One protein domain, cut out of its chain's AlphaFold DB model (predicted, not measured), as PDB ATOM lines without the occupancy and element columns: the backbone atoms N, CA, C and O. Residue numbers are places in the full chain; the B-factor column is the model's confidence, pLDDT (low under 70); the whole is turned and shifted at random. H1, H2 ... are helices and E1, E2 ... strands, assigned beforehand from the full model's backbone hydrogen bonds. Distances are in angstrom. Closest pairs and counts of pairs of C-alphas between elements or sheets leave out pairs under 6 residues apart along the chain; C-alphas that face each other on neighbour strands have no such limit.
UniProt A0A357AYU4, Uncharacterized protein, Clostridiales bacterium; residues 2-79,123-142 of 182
ATOM      1  N   PRO A   2      36.051  -3.538 -50.708       66.12
ATOM      2  CA  PRO A   2      36.573  -2.271 -50.188       66.12
ATOM      3  C   PRO A   2      37.790  -2.490 -49.286       66.12
ATOM      4  O   PRO A   2      37.805  -3.421 -48.485       66.12
ATOM      5  N   HIS A   3      38.775  -1.593 -49.371       77.12
ATOM      6  CA  HIS A   3      39.945  -1.603 -48.486       77.12
ATOM      7  C   HIS A   3      39.587  -1.316 -47.019       77.12
ATOM      8  O   HIS A   3      40.316  -1.719 -46.119       77.12
ATOM      9  N   VAL A   4      38.456  -0.645 -46.773       84.62
ATOM     10  CA  VAL A   4      37.946  -0.326 -45.434       84.62
ATOM     11  C   VAL A   4      36.545  -0.913 -45.279       84.62
ATOM     12  O   VAL A   4      35.628  -0.551 -46.015       84.62
ATOM     13  N   ARG A   5      36.384  -1.825 -44.317       85.06
ATOM     14  CA  ARG A   5      35.120  -2.524 -44.008       85.06
ATOM     15  C   ARG A   5      34.340  -1.890 -42.856       85.06
ATOM     16  O   ARG A   5      33.190  -2.242 -42.618       85.06
ATOM     17  N   GLY A   6      34.942  -0.942 -42.152       89.56
ATOM     18  CA  GLY A   6      34.274  -0.238 -41.076       89.56
ATOM     19  C   GLY A   6      35.172   0.744 -40.350       89.56
ATOM     20  O   GLY A   6      36.372   0.831 -40.612       89.56
ATOM     21  N   VAL A   7      34.565   1.485 -39.431       92.62
ATOM     22  CA  VAL A   7      35.223   2.450 -38.551       92.62
ATOM     23  C   VAL A   7      34.740   2.216 -37.124       92.62
ATOM     24  O   VAL A   7      33.536   2.119 -36.871       92.62
ATOM     25  N   HIS A   8      35.687   2.139 -36.188       93.94
ATOM     26  CA  HIS A   8      35.407   2.112 -34.757       93.94
ATOM     27  C   HIS A   8      35.956   3.379 -34.099       93.94
ATOM     28  O   HIS A   8      37.154   3.653 -34.160       93.94
ATOM     29  N   PHE A   9      35.083   4.161 -33.474       95.06
ATOM     30  CA  PHE A   9      35.448   5.376 -32.762       95.06
ATOM     31  C   PHE A   9      35.759   5.065 -31.299       95.06
ATOM     32  O   PHE A   9      34.869   4.713 -30.529       95.06
ATOM     33  N   GLN A  10      37.009   5.286 -30.902       91.31
ATOM     34  CA  GLN A  10      37.441   5.217 -29.508       91.31
ATOM     35  C   GLN A  10      38.027   6.573 -29.097       91.31
ATOM     36  O   GLN A  10      39.222   6.811 -29.295       91.31
ATOM     37  N   PRO A  11      37.215   7.510 -28.572       88.38
ATOM     38  CA  PRO A  11      37.730   8.781 -28.087       88.38
ATOM     39  C   PRO A  11      38.779   8.597 -26.990       88.38
ATOM     40  O   PRO A  11      38.684   7.689 -26.156       88.38
ATOM     41  N   VAL A  12      39.761   9.502 -26.968       87.38
ATOM     42  CA  VAL A  12      40.780   9.538 -25.916       87.38
ATOM     43  C   VAL A  12      40.098   9.636 -24.558       87.38
ATOM     44  O   VAL A  12      39.220  10.471 -24.338       87.38
ATOM     45  N   SER A  13      40.525   8.768 -23.652       86.75
ATOM     46  CA  SER A  13      40.064   8.744 -22.273       86.75
ATOM     47  C   SER A  13      41.093   9.431 -21.385       86.75
ATOM     48  O   SER A  13      42.268   9.068 -21.392       86.75
ATOM     49  N   TYR A  14      40.660  10.449 -20.646       86.81
ATOM     50  CA  TYR A  14      41.531  11.296 -19.826       86.81
ATOM     51  C   TYR A  14      41.618  10.773 -18.389       86.81
ATOM     52  O   TYR A  14      41.302  11.472 -17.430       86.81
ATOM     53  N   PHE A  15      42.001   9.504 -18.261       87.56
ATOM     54  CA  PHE A  15      42.270   8.832 -16.993       87.56
ATOM     55  C   PHE A  15      43.413   7.822 -17.165       87.56
ATOM     56  O   PHE A  15      43.853   7.533 -18.283       87.56
ATOM     57  N   GLY A  16      43.892   7.256 -16.060       85.25
ATOM     58  CA  GLY A  16      44.928   6.227 -16.070       85.25
ATOM     59  C   GLY A  16      46.285   6.793 -16.490       85.25
ATOM     60  O   GLY A  16      46.745   7.787 -15.944       85.25
ATOM     61  N   ARG A  17      46.944   6.170 -17.475       84.50
ATOM     62  CA  ARG A  17      48.282   6.581 -17.957       84.50
ATOM     63  C   ARG A  17      48.242   7.709 -19.003       84.50
ATOM     64  O   ARG A  17      49.184   7.869 -19.776       84.50
ATOM     65  N   CYS A  18      47.146   8.461 -19.074       85.81
ATOM     66  CA  CYS A  18      46.999   9.566 -20.012       85.81
ATOM     67  C   CYS A  18      47.667  10.831 -19.454       85.81
ATOM     68  O   CYS A  18      47.157  11.445 -18.523       85.81
ATOM     69  N   GLY A  19      48.802  11.230 -20.035       82.56
ATOM     70  CA  GLY A  19      49.503  12.475 -19.682       82.56
ATOM     71  C   GLY A  19      48.957  13.730 -20.375       82.56
ATOM     72  O   GLY A  19      49.544  14.801 -20.253       82.56
ATOM     73  N   LEU A  20      47.873  13.606 -21.148       86.69
ATOM     74  CA  LEU A  20      47.275  14.727 -21.867       86.69
ATOM     75  C   LEU A  20      46.331  15.508 -20.953       86.69
ATOM     76  O   LEU A  20      45.594  14.935 -20.152       86.69
ATOM     77  N   THR A  21      46.303  16.828 -21.121       84.00
ATOM     78  CA  THR A  21      45.331  17.676 -20.427       84.00
ATOM     79  C   THR A  21      43.932  17.420 -20.977       84.00
ATOM     80  O   THR A  21      43.713  17.485 -22.188       84.00
ATOM     81  N   ALA A  22      42.980  17.143 -20.084       83.06
ATOM     82  CA  ALA A  22      41.592  16.947 -20.473       83.06
ATOM     83  C   ALA A  22      41.007  18.230 -21.093       83.06
ATOM     84  O   ALA A  22      41.157  19.311 -20.517       83.06
ATOM     85  N   PRO A  23      40.307  18.143 -22.237       86.62
ATOM     86  CA  PRO A  23      39.614  19.278 -22.813       86.62
ATOM     87  C   PRO A  23      38.442  19.677 -21.915       86.62
ATOM     88  O   PRO A  23      37.823  18.842 -21.250       86.62
ATOM     89  N   ALA A  24      38.068  20.958 -21.961       85.06
ATOM     90  CA  ALA A  24      36.897  21.454 -21.240       85.06
ATOM     91  C   ALA A  24      35.616  20.698 -21.644       85.06
ATOM     92  O   ALA A  24      34.781  20.366 -20.800       85.06
ATOM     93  N   THR A  25      35.486  20.377 -22.935       86.62
ATOM     94  CA  THR A  25      34.321  19.682 -23.492       86.62
ATOM     95  C   THR A  25      34.662  18.234 -23.819       86.62
ATOM     96  O   THR A  25      35.606  17.968 -24.561       86.62
ATOM     97  N   ARG A  26      33.862  17.296 -23.302       85.75
ATOM     98  CA  ARG A  26      33.962  15.871 -23.638       85.75
ATOM     99  C   ARG A  26      33.003  15.544 -24.773       85.75
ATOM    100  O   ARG A  26      31.891  16.070 -24.833       85.75
ATOM    101  N   ILE A  27      33.421  14.646 -25.656       89.69
ATOM    102  CA  ILE A  27      32.514  14.074 -26.644       89.69
ATOM    103  C   ILE A  27      31.593  13.060 -25.959       89.69
ATOM    104  O   ILE A  27      32.027  12.279 -25.118       89.69
ATOM    105  N   THR A  28      30.311  13.093 -26.305       91.06
ATOM    106  CA  THR A  28      29.294  12.142 -25.837       91.06
ATOM    107  C   THR A  28      28.762  11.352 -27.025       91.06
ATOM    108  O   THR A  28      28.869  11.818 -28.162       91.06
ATOM    109  N   ILE A  29      28.140  10.191 -26.785       93.44
ATOM    110  CA  ILE A  29      27.524   9.398 -27.862       93.44
ATOM    111  C   ILE A  29      26.521  10.248 -28.662       93.44
ATOM    112  O   ILE A  29      26.704  10.361 -29.873       93.44
ATOM    113  N   PRO A  30      25.548  10.962 -28.051       94.12
ATOM    114  CA  PRO A  30      24.619  11.793 -28.820       94.12
ATOM    115  C   PRO A  30      25.308  12.867 -29.669       94.12
ATOM    116  O   PRO A  30      24.865  13.156 -30.780       94.12
ATOM    117  N   ARG A  31      26.402  13.467 -29.175       94.50
ATOM    118  CA  ARG A  31      27.175  14.444 -29.954       94.50
ATOM    119  C   ARG A  31      27.892  13.775 -31.123       94.50
ATOM    120  O   ARG A  31      27.854  14.321 -32.218       94.50
ATOM    121  N   MET A  32      28.514  12.620 -30.902       95.19
ATOM    122  CA  MET A  32      29.202  11.855 -31.942       95.19
ATOM    123  C   MET A  32      28.244  11.423 -33.057       95.19
ATOM    124  O   MET A  32      28.546  11.658 -34.221       95.19
ATOM    125  N   LEU A  33      27.062  10.901 -32.717       96.50
ATOM    126  CA  LEU A  33      26.063  10.488 -33.712       96.50
ATOM    127  C   LEU A  33      25.595  11.658 -34.590       96.50
ATOM    128  O   LEU A  33      25.528  11.523 -35.807       96.50
ATOM    129  N   ARG A  34      25.360  12.839 -33.999       97.62
ATOM    130  CA  ARG A  34      25.022  14.058 -34.759       97.62
ATOM    131  C   ARG A  34      26.150  14.507 -35.690       97.62
ATOM    132  O   ARG A  34      25.876  15.030 -36.765       97.62
ATOM    133  N   LEU A  35      27.407  14.343 -35.271       97.00
ATOM    134  CA  LEU A  35      28.567  14.675 -36.102       97.00
ATOM    135  C   LEU A  35      28.709  13.705 -37.278       97.00
ATOM    136  O   LEU A  35      28.975  14.161 -38.385       97.00
ATOM    137  N   ILE A  36      28.477  12.408 -37.060       97.06
ATOM    138  CA  ILE A  36      28.453  11.397 -38.127       97.06
ATOM    139  C   ILE A  36      27.355  11.727 -39.146       97.06
ATOM    140  O   ILE A  36      27.616  11.765 -40.347       97.06
ATOM    141  N   GLU A  37      26.145  12.027 -38.675       97.94
ATOM    142  CA  GLU A  37      25.017  12.381 -39.542       97.94
ATOM    143  C   GLU A  37      25.291  13.644 -40.363       97.94
ATOM    144  O   GLU A  37      25.101  13.648 -41.579       97.94
ATOM    145  N   ALA A  38      25.822  14.694 -39.731       98.12
ATOM    146  CA  ALA A  38      26.203  15.919 -40.426       98.12
ATOM    147  C   ALA A  38      27.327  15.686 -41.452       98.12
ATOM    148  O   ALA A  38      27.226  16.149 -42.586       98.12
ATOM    149  N   GLN A  39      28.382  14.950 -41.081       97.00
ATOM    150  CA  GLN A  39      29.525  14.673 -41.956       97.00
ATOM    151  C   GLN A  39      29.123  13.844 -43.184       97.00
ATOM    152  O   GLN A  39      29.680  14.029 -44.262       97.00
ATOM    153  N   THR A  40      28.164  12.933 -43.023       95.56
ATOM    154  CA  THR A  40      27.683  12.048 -44.096       95.56
ATOM    155  C   THR A  40      26.520  12.642 -44.896       95.56
ATOM    156  O   THR A  40      25.942  11.952 -45.733       95.56
ATOM    157  N   GLY A  41      26.135  13.899 -44.642       96.06
ATOM    158  CA  GLY A  41      24.994  14.529 -45.312       96.06
ATOM    159  C   GLY A  41      23.669  13.790 -45.083       96.06
ATOM    160  O   GLY A  41      22.812  13.783 -45.963       96.06
ATOM    161  N   GLY A  42      23.508  13.122 -43.933       95.81
ATOM    162  CA  GLY A  42      22.304  12.365 -43.584       95.81
ATOM    163  C   GLY A  42      22.227  10.942 -44.151       95.81
ATOM    164  O   GLY A  42      21.201  10.286 -43.964       95.81
ATOM    165  N   GLN A  43      23.276  10.443 -44.821       95.19
ATOM    166  CA  GLN A  43      23.324   9.043 -45.272       95.19
ATOM    167  C   GLN A  43      23.376   8.048 -44.103       95.19
ATOM    168  O   GLN A  43      22.850   6.945 -44.224       95.19
ATOM    169  N   MET A  44      23.993   8.438 -42.982       96.44
ATOM    170  CA  MET A  44      24.012   7.679 -41.729       96.44
ATOM    171  C   MET A  44      23.303   8.496 -40.651       96.44
ATOM    172  O   MET A  44      23.848   9.487 -40.167       96.44
ATOM    173  N   LYS A  45      22.081   8.120 -40.277       96.94
ATOM    174  CA  LYS A  45      21.260   8.902 -39.342       96.94
ATOM    175  C   LYS A  45      21.548   8.504 -37.907       96.94
ATOM    176  O   LYS A  45      21.780   7.333 -37.618       96.94
ATOM    177  N   ALA A  46      21.424   9.437 -36.962       95.88
ATOM    178  CA  ALA A  46      21.593   9.115 -35.544       95.88
ATOM    179  C   ALA A  46      20.653   7.987 -35.061       95.88
ATOM    180  O   ALA A  46      21.032   7.207 -34.190       95.88
ATOM    181  N   GLY A  47      19.453   7.875 -35.645       94.62
ATOM    182  CA  GLY A  47      18.478   6.822 -35.333       94.62
ATOM    183  C   GLY A  47      18.832   5.424 -35.857       94.62
ATOM    184  O   GLY A  47      18.237   4.445 -35.403       94.62
ATOM    185  N   ASP A  48      19.801   5.315 -36.771       94.94
ATOM    186  CA  ASP A  48      20.266   4.028 -37.300       94.94
ATOM    187  C   ASP A  48      21.087   3.266 -36.243       94.94
ATOM    188  O   ASP A  48      21.128   2.032 -36.230       94.94
ATOM    189  N   PHE A  49      21.708   3.999 -35.314       94.00
ATOM    190  CA  PHE A  49      22.608   3.462 -34.304       94.00
ATOM    191  C   PHE A  49      21.866   2.892 -33.091       94.00
ATOM    192  O   PHE A  49      20.952   3.500 -32.533       94.00
ATOM    193  N   GLY A  50      22.303   1.713 -32.648       90.19
ATOM    194  CA  GLY A  50      21.890   1.097 -31.389       90.19
ATOM    195  C   GLY A  50      22.995   1.149 -30.340       90.19
ATOM    196  O   GLY A  50      24.172   1.163 -30.692       90.19
ATOM    197  N   GLY A  51      22.613   1.144 -29.061       86.75
ATOM    198  CA  GLY A  51      23.555   0.898 -27.967       86.75
ATOM    199  C   GLY A  51      24.069  -0.543 -27.977       86.75
ATOM    200  O   GLY A  51      23.485  -1.410 -28.634       86.75
ATOM    201  N   GLY A  52      25.161  -0.798 -27.262       75.81
ATOM    202  CA  GLY A  52      25.637  -2.161 -27.030       75.81
ATOM    203  C   GLY A  52      24.603  -3.040 -26.319       75.81
ATOM    204  O   GLY A  52      23.739  -2.542 -25.595       75.81
ATOM    205  N   GLY A  53      24.653  -4.346 -26.597       69.19
ATOM    206  CA  GLY A  53      23.660  -5.314 -26.118       69.19
ATOM    207  C   GLY A  53      23.998  -5.964 -24.775       69.19
ATOM    208  O   GLY A  53      23.093  -6.442 -24.097       69.19
ATOM    209  N   ALA A  54      25.276  -5.991 -24.386       71.31
ATOM    210  CA  ALA A  54      25.737  -6.641 -23.156       71.31
ATOM    211  C   ALA A  54      26.067  -5.623 -22.049       71.31
ATOM    212  O   ALA A  54      25.928  -5.910 -20.862       71.31
ATOM    213  N   GLU A  55      26.494  -4.421 -22.429       79.00
ATOM    214  CA  GLU A  55      26.815  -3.300 -21.555       79.00
ATOM    215  C   GLU A  55      25.620  -2.362 -21.419       79.00
ATOM    216  O   GLU A  55      24.571  -2.506 -22.045       79.00
ATOM    217  N   ASN A  56      25.793  -1.323 -20.607       86.00
ATOM    218  CA  ASN A  56      24.871  -0.207 -20.632       86.00
ATOM    219  C   ASN A  56      24.862   0.462 -22.033       86.00
ATOM    220  O   ASN A  56      25.936   0.801 -22.536       86.00
ATOM    221  N   PRO A  57      23.689   0.743 -22.637       84.44
ATOM    222  CA  PRO A  57      23.583   1.322 -23.984       84.44
ATOM    223  C   PRO A  57      24.227   2.711 -24.132       84.44
ATOM    224  O   PRO A  57      24.393   3.191 -25.249       84.44
ATOM    225  N   TYR A  58      24.612   3.364 -23.031       88.50
ATOM    226  CA  TYR A  58      25.375   4.614 -23.044       88.50
ATOM    227  C   TYR A  58      26.900   4.426 -23.090       88.50
ATOM    228  O   TYR A  58      27.635   5.414 -23.064       88.50
ATOM    229  N   CYS A  59      27.398   3.188 -23.132       90.31
ATOM    230  CA  CYS A  59      28.829   2.887 -23.214       90.31
ATOM    231  C   CYS A  59      29.337   2.727 -24.648       90.31
ATOM    232  O   CYS A  59      30.504   3.022 -24.904       90.31
ATOM    233  N   SER A  60      28.487   2.306 -25.580       92.62
ATOM    234  CA  SER A  60      28.867   2.078 -26.973       92.62
ATOM    235  C   SER A  60      27.707   2.346 -27.923       92.62
ATOM    236  O   SER A  60      26.554   2.449 -27.506       92.62
ATOM    237  N   PHE A  61      28.020   2.460 -29.209       93.69
ATOM    238  CA  PHE A  61      27.035   2.507 -30.279       93.69
ATOM    239  C   PHE A  61      27.517   1.700 -31.484       93.69
ATOM    240  O   PHE A  61      28.722   1.553 -31.699       93.69
ATOM    241  N   HIS A  62      26.588   1.194 -32.291       93.00
ATOM    242  CA  HIS A  62      26.906   0.511 -33.542       93.00
ATOM    243  C   HIS A  62      25.759   0.582 -34.557       93.00
ATOM    244  O   HIS A  62      24.587   0.668 -34.188       93.00
ATOM    245  N   ALA A  63      26.115   0.526 -35.836       92.88
ATOM    246  CA  ALA A  63      25.226   0.325 -36.971       92.88
ATOM    247  C   ALA A  63      25.997  -0.377 -38.099       92.88
ATOM    248  O   ALA A  63      27.204  -0.177 -38.260       92.88
ATOM    249  N   SER A  64      25.290  -1.169 -38.899       91.75
ATOM    250  CA  SER A  64      25.829  -1.779 -40.113       91.75
ATOM    251  C   SER A  64      25.066  -1.251 -41.316       91.75
ATOM    252  O   SER A  64      23.851  -1.067 -41.260       91.75
ATOM    253  N   TYR A  65      25.778  -1.031 -42.411       92.12
ATOM    254  CA  TYR A  65      25.225  -0.496 -43.643       92.12
ATOM    255  C   TYR A  65      25.605  -1.393 -44.811       92.12
ATOM    256  O   TYR A  65      26.721  -1.900 -44.866       92.12
ATOM    257  N   MET A  66      24.710  -1.547 -45.775       90.19
ATOM    258  CA  MET A  66      25.044  -2.073 -47.090       90.19
ATOM    259  C   MET A  66      25.420  -0.909 -48.003       90.19
ATOM    260  O   MET A  66      24.626   0.013 -48.205       90.19
ATOM    261  N   ARG A  67      26.633  -0.947 -48.550       88.81
ATOM    262  CA  ARG A  67      27.082  -0.013 -49.578       88.81
ATOM    263  C   ARG A  67      26.392  -0.347 -50.898       88.81
ATOM    264  O   ARG A  67      26.394  -1.497 -51.333       88.81
ATOM    265  N   ARG A  68      25.820   0.668 -51.528       87.31
ATOM    266  CA  ARG A  68      25.194   0.596 -52.845       87.31
ATOM    267  C   ARG A  68      26.217   0.884 -53.940       87.31
ATOM    268  O   ARG A  68      27.263   1.482 -53.693       87.31
ATOM    269  N   ASP A  69      25.884   0.480 -55.158       84.19
ATOM    270  CA  ASP A  69      26.748   0.658 -56.328       84.19
ATOM    271  C   ASP A  69      26.925   2.153 -56.696       84.19
ATOM    272  O   ASP A  69      27.935   2.531 -57.280       84.19
ATOM    273  N   ASP A  70      25.996   3.022 -56.266       86.62
ATOM    274  CA  ASP A  70      26.063   4.492 -56.380       86.62
ATOM    275  C   ASP A  70      26.943   5.170 -55.304       86.62
ATOM    276  O   ASP A  70      27.054   6.396 -55.266       86.62
ATOM    277  N   GLY A  71      27.566   4.386 -54.416       84.19
ATOM    278  CA  GLY A  71      28.360   4.878 -53.289       84.19
ATOM    279  C   GLY A  71      27.543   5.271 -52.053       84.19
ATOM    280  O   GLY A  71      28.131   5.642 -51.038       84.19
ATOM    281  N   GLY A  72      26.212   5.172 -52.102       88.81
ATOM    282  CA  GLY A  72      25.333   5.411 -50.964       88.81
ATOM    283  C   GLY A  72      25.353   4.279 -49.935       88.81
ATOM    284  O   GLY A  72      25.780   3.154 -50.202       88.81
ATOM    285  N   PHE A  73      24.827   4.568 -48.746       91.81
ATOM    286  CA  PHE A  73      24.676   3.596 -47.665       91.81
ATOM    287  C   PHE A  73      23.202   3.304 -47.395       91.81
ATOM    288  O   PHE A  73      22.356   4.197 -47.384       91.81
ATOM    289  N   MET A  74      22.894   2.031 -47.164       91.81
ATOM    290  CA  MET A  74      21.585   1.568 -46.723       91.81
ATOM    291  C   MET A  74      21.726   0.939 -45.343       91.81
ATOM    292  O   MET A  74      22.419  -0.067 -45.209       91.81
ATOM    293  N   ALA A  75      21.091   1.518 -44.324       93.44
ATOM    294  CA  ALA A  75      21.109   0.951 -42.979       93.44
ATOM    295  C   ALA A  75      20.526  -0.469 -42.990       93.44
ATOM    296  O   ALA A  75      19.437  -0.704 -43.520       93.44
ATOM    297  N   LEU A  76      21.264  -1.417 -42.418       89.94
ATOM    298  CA  LEU A  76      20.791  -2.780 -42.228       89.94
ATOM    299  C   LEU A  76      19.914  -2.850 -40.972       89.94
ATOM    300  O   LEU A  76      20.181  -2.153 -39.988       89.94
ATOM    301  N   PRO A  77      18.865  -3.690 -40.976       84.19
ATOM    302  CA  PRO A  77      18.007  -3.848 -39.817       84.19
ATOM    303  C   PRO A  77      18.818  -4.360 -38.628       84.19
ATOM    304  O   PRO A  77      19.599  -5.307 -38.736       84.19
ATOM    305  N   ARG A  78      18.598  -3.744 -37.468       74.25
ATOM    306  CA  ARG A  78      19.148  -4.244 -36.210       74.25
ATOM    307  C   ARG A  78      18.355  -5.485 -35.793       74.25
ATOM    308  O   ARG A  78      17.121  -5.407 -35.760       74.25
ATOM    309  N   PRO A  79      19.011  -6.603 -35.443       63.78
ATOM    310  CA  PRO A  79      18.318  -7.707 -34.800       63.78
ATOM    311  C   PRO A  79      17.664  -7.168 -33.524       63.78
ATOM    312  O   PRO A  79      18.341  -6.587 -32.675       63.78
ATOM    313  N   LEU A 123      24.601 -13.528 -50.703       72.75
ATOM    314  CA  LEU A 123      25.411 -13.685 -49.492       72.75
ATOM    315  C   LEU A 123      26.824 -13.130 -49.684       72.75
ATOM    316  O   LEU A 123      27.342 -12.449 -48.793       72.75
ATOM    317  N   GLU A 124      27.432 -13.363 -50.845       74.38
ATOM    318  CA  GLU A 124      28.711 -12.764 -51.219       74.38
ATOM    319  C   GLU A 124      28.593 -11.242 -51.320       74.38
ATOM    320  O   GLU A 124      29.354 -10.526 -50.665       74.38
ATOM    321  N   LYS A 125      27.576 -10.723 -52.024       74.62
ATOM    322  CA  LYS A 125      27.343  -9.276 -52.140       74.62
ATOM    323  C   LYS A 125      27.117  -8.631 -50.773       74.62
ATOM    324  O   LYS A 125      27.624  -7.533 -50.531       74.62
ATOM    325  N   ALA A 126      26.413  -9.302 -49.862       74.25
ATOM    326  CA  ALA A 126      26.218  -8.843 -48.492       74.25
ATOM    327  C   ALA A 126      27.536  -8.819 -47.704       74.25
ATOM    328  O   ALA A 126      27.842  -7.819 -47.054       74.25
ATOM    329  N   ARG A 127      28.356  -9.870 -47.793       71.94
ATOM    330  CA  ARG A 127      29.669  -9.927 -47.127       71.94
ATOM    331  C   ARG A 127      30.630  -8.868 -47.661       71.94
ATOM    332  O   ARG A 127      31.310  -8.210 -46.876       71.94
ATOM    333  N   GLU A 128      30.674  -8.674 -48.974       76.69
ATOM    334  CA  GLU A 128      31.623  -7.763 -49.612       76.69
ATOM    335  C   GLU A 128      31.236  -6.282 -49.497       76.69
ATOM    336  O   GLU A 128      32.119  -5.422 -49.534       76.69
ATOM    337  N   ASN A 129      29.943  -5.975 -49.335       84.88
ATOM    338  CA  ASN A 129      29.437  -4.599 -49.303       84.88
ATOM    339  C   ASN A 129      28.899  -4.155 -47.940       84.88
ATOM    340  O   ASN A 129      28.326  -3.070 -47.850       84.88
ATOM    341  N   THR A 130      29.091  -4.935 -46.875       87.50
ATOM    342  CA  THR A 130      28.760  -4.461 -45.525       87.50
ATOM    343  C   THR A 130      29.850  -3.528 -44.992       87.50
ATOM    344  O   THR A 130      31.038  -3.858 -45.021       87.50
ATOM    345  N   PHE A 131      29.423  -2.378 -44.473       90.88
ATOM    346  CA  PHE A 131      30.237  -1.376 -43.802       90.88
ATOM    347  C   PHE A 131      29.753  -1.174 -42.361       90.88
ATOM    348  O   PHE A 131      28.598  -0.805 -42.138       90.88
ATOM    349  N   ALA A 132      30.622  -1.413 -41.381       91.31
ATOM    350  CA  ALA A 132      30.287  -1.295 -39.963       91.31
ATOM    351  C   ALA A 132      30.759   0.045 -39.378       91.31
ATOM    352  O   ALA A 132      31.914   0.430 -39.536       91.31
ATOM    353  N   VAL A 133      29.893   0.737 -38.642       94.19
ATOM    354  CA  VAL A 133      30.253   1.944 -37.886       94.19
ATOM    355  C   VAL A 133      29.923   1.717 -36.426       94.19
ATOM    356  O   VAL A 133      28.791   1.394 -36.082       94.19
ATOM    357  N   SER A 134      30.908   1.877 -35.553       93.75
ATOM    358  CA  SER A 134      30.739   1.642 -34.120       93.75
ATOM    359  C   SER A 134      31.611   2.572 -33.292       93.75
ATOM    360  O   SER A 134      32.471   3.262 -33.830       93.75
ATOM    361  N   GLY A 135      31.405   2.601 -31.984       94.00
ATOM    362  CA  GLY A 135      32.305   3.292 -31.077       94.00
ATOM    363  C   GLY A 135      32.009   3.000 -29.619       94.00
ATOM    364  O   GLY A 135      30.910   2.562 -29.279       94.00
ATOM    365  N   MET A 136      32.993   3.250 -28.762       92.94
ATOM    366  CA  MET A 136      32.904   3.050 -27.318       92.94
ATOM    367  C   MET A 136      33.489   4.253 -26.578       92.94
ATOM    368  O   MET A 136      34.542   4.780 -26.931       92.94
ATOM    369  N   LEU A 137      32.772   4.716 -25.552       91.94
ATOM    370  CA  LEU A 137      33.137   5.889 -24.759       91.94
ATOM    371  C   LEU A 137      33.266   5.506 -23.283       91.94
ATOM    372  O   LEU A 137      32.270   5.251 -22.594       91.94
ATOM    373  N   PHE A 138      34.505   5.513 -22.793       91.94
ATOM    374  CA  PHE A 138      34.810   5.274 -21.386       91.94
ATOM    375  C   PHE A 138      34.466   6.469 -20.495       91.94
ATOM    376  O   PHE A 138      34.234   7.587 -20.961       91.94
ATOM    377  N   GLN A 139      34.417   6.198 -19.192       90.69
ATOM    378  CA  GLN A 139      34.033   7.161 -18.168       90.69
ATOM    379  C   GLN A 139      35.258   7.673 -17.410       90.69
ATOM    380  O   GLN A 139      36.092   6.876 -16.994       90.69
ATOM    381  N   ASP A 140      35.349   8.987 -17.226       88.81
ATOM    382  CA  ASP A 140      36.374   9.680 -16.449       88.81
ATOM    383  C   ASP A 140      35.794  10.248 -15.140       88.81
ATOM    384  O   ASP A 140      34.621  10.053 -14.811       88.81
ATOM    385  N   ALA A 141      36.625  10.964 -14.375       89.12
ATOM    386  CA  ALA A 141      36.249  11.508 -13.070       89.12
ATOM    387  C   ALA A 141      35.077  12.508 -13.121       89.12
ATOM    388  O   ALA A 141      34.497  12.817 -12.084       89.12
ATOM    389  N   TRP A 142      34.728  13.015 -14.306       87.88
ATOM    390  CA  TRP A 142      33.709  14.043 -14.506       87.88
ATOM    391  C   TRP A 142      32.395  13.496 -15.066       87.88
ATOM    392  O   TRP A 142      31.385  14.193 -15.014       87.88
TER     393      TRP A 142
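This is residues 2 to 79 and 123 to 142 of the 182 residues of an uncharacterized protein of Clostridiales bacterium (UniProt A0A357AYU4). A small twisted sheet of four strands has one helix, H1, along one face, while a short helix, H2, sits at one end of the sheet and leads directly into strand E4. Beyond the opposite end, the unnamed residues 10 to 28 reach up to 26 A from the mean of the C-alphas. The 98 printed residues hold two named helices and four named strands, in the order E1 H1 E2 E3 H2 E4, and the mixed sheet runs E1 E4 E2 E3. The class is mixed, helices and strands, with 40 residues in named elements, under half. The whole is elongated, 45 by 29 by 25 A, and only just loose, close to compact, with a radius of gyration of the C-alphas of 15.3 A.

The inner strands E4, residues 130 to 136, and E2, residues 60 to 67, are antiparallel at 167 degrees, with N 63 and O 133 2.8 A apart. E1, residues 6 to 9, is an edge strand parallel to E4 at 9 degrees, with N 9 and O 134 2.8 A apart. E3, residues 73 to 75, is the other edge strand and forms a hairpin with E2, antiparallel at 126 degrees, with N 66 and O 74 2.8 A apart. H1, residues 29 to 39, is on the sheet at a height of 10.7 A and runs along the strands, at 27 degrees to E4 on the local plane. Its closest C-alphas to E2 are those of Ile 29 and Phe 61, 7.3 A. H2, residues 123 to 129, only grazes the sheet; the C-alphas of Asn 129 and Arg 67 of E2 are its closest, 5.2 A. In H1 and H2 every O i to N i+4 pair is within hydrogen-bond range.

E1 begins at C-alpha 6 (34.274, -0.238, -41.076). E2 spans 22.8 A, E4 20.1 A and H1 15.2 A. E4 ends at C-alpha 136 (32.904, 3.050, -27.318).

The C-alphas farthest apart, Thr 21 and Leu 123, are 47.2 A apart. Residues 80 to 122 are not printed, with 17.4 A between C-alphas 79 and 123. The links E1 to H1 and H1 to E2 are long. Residues 2, 53 and 79 have pLDDT under 70.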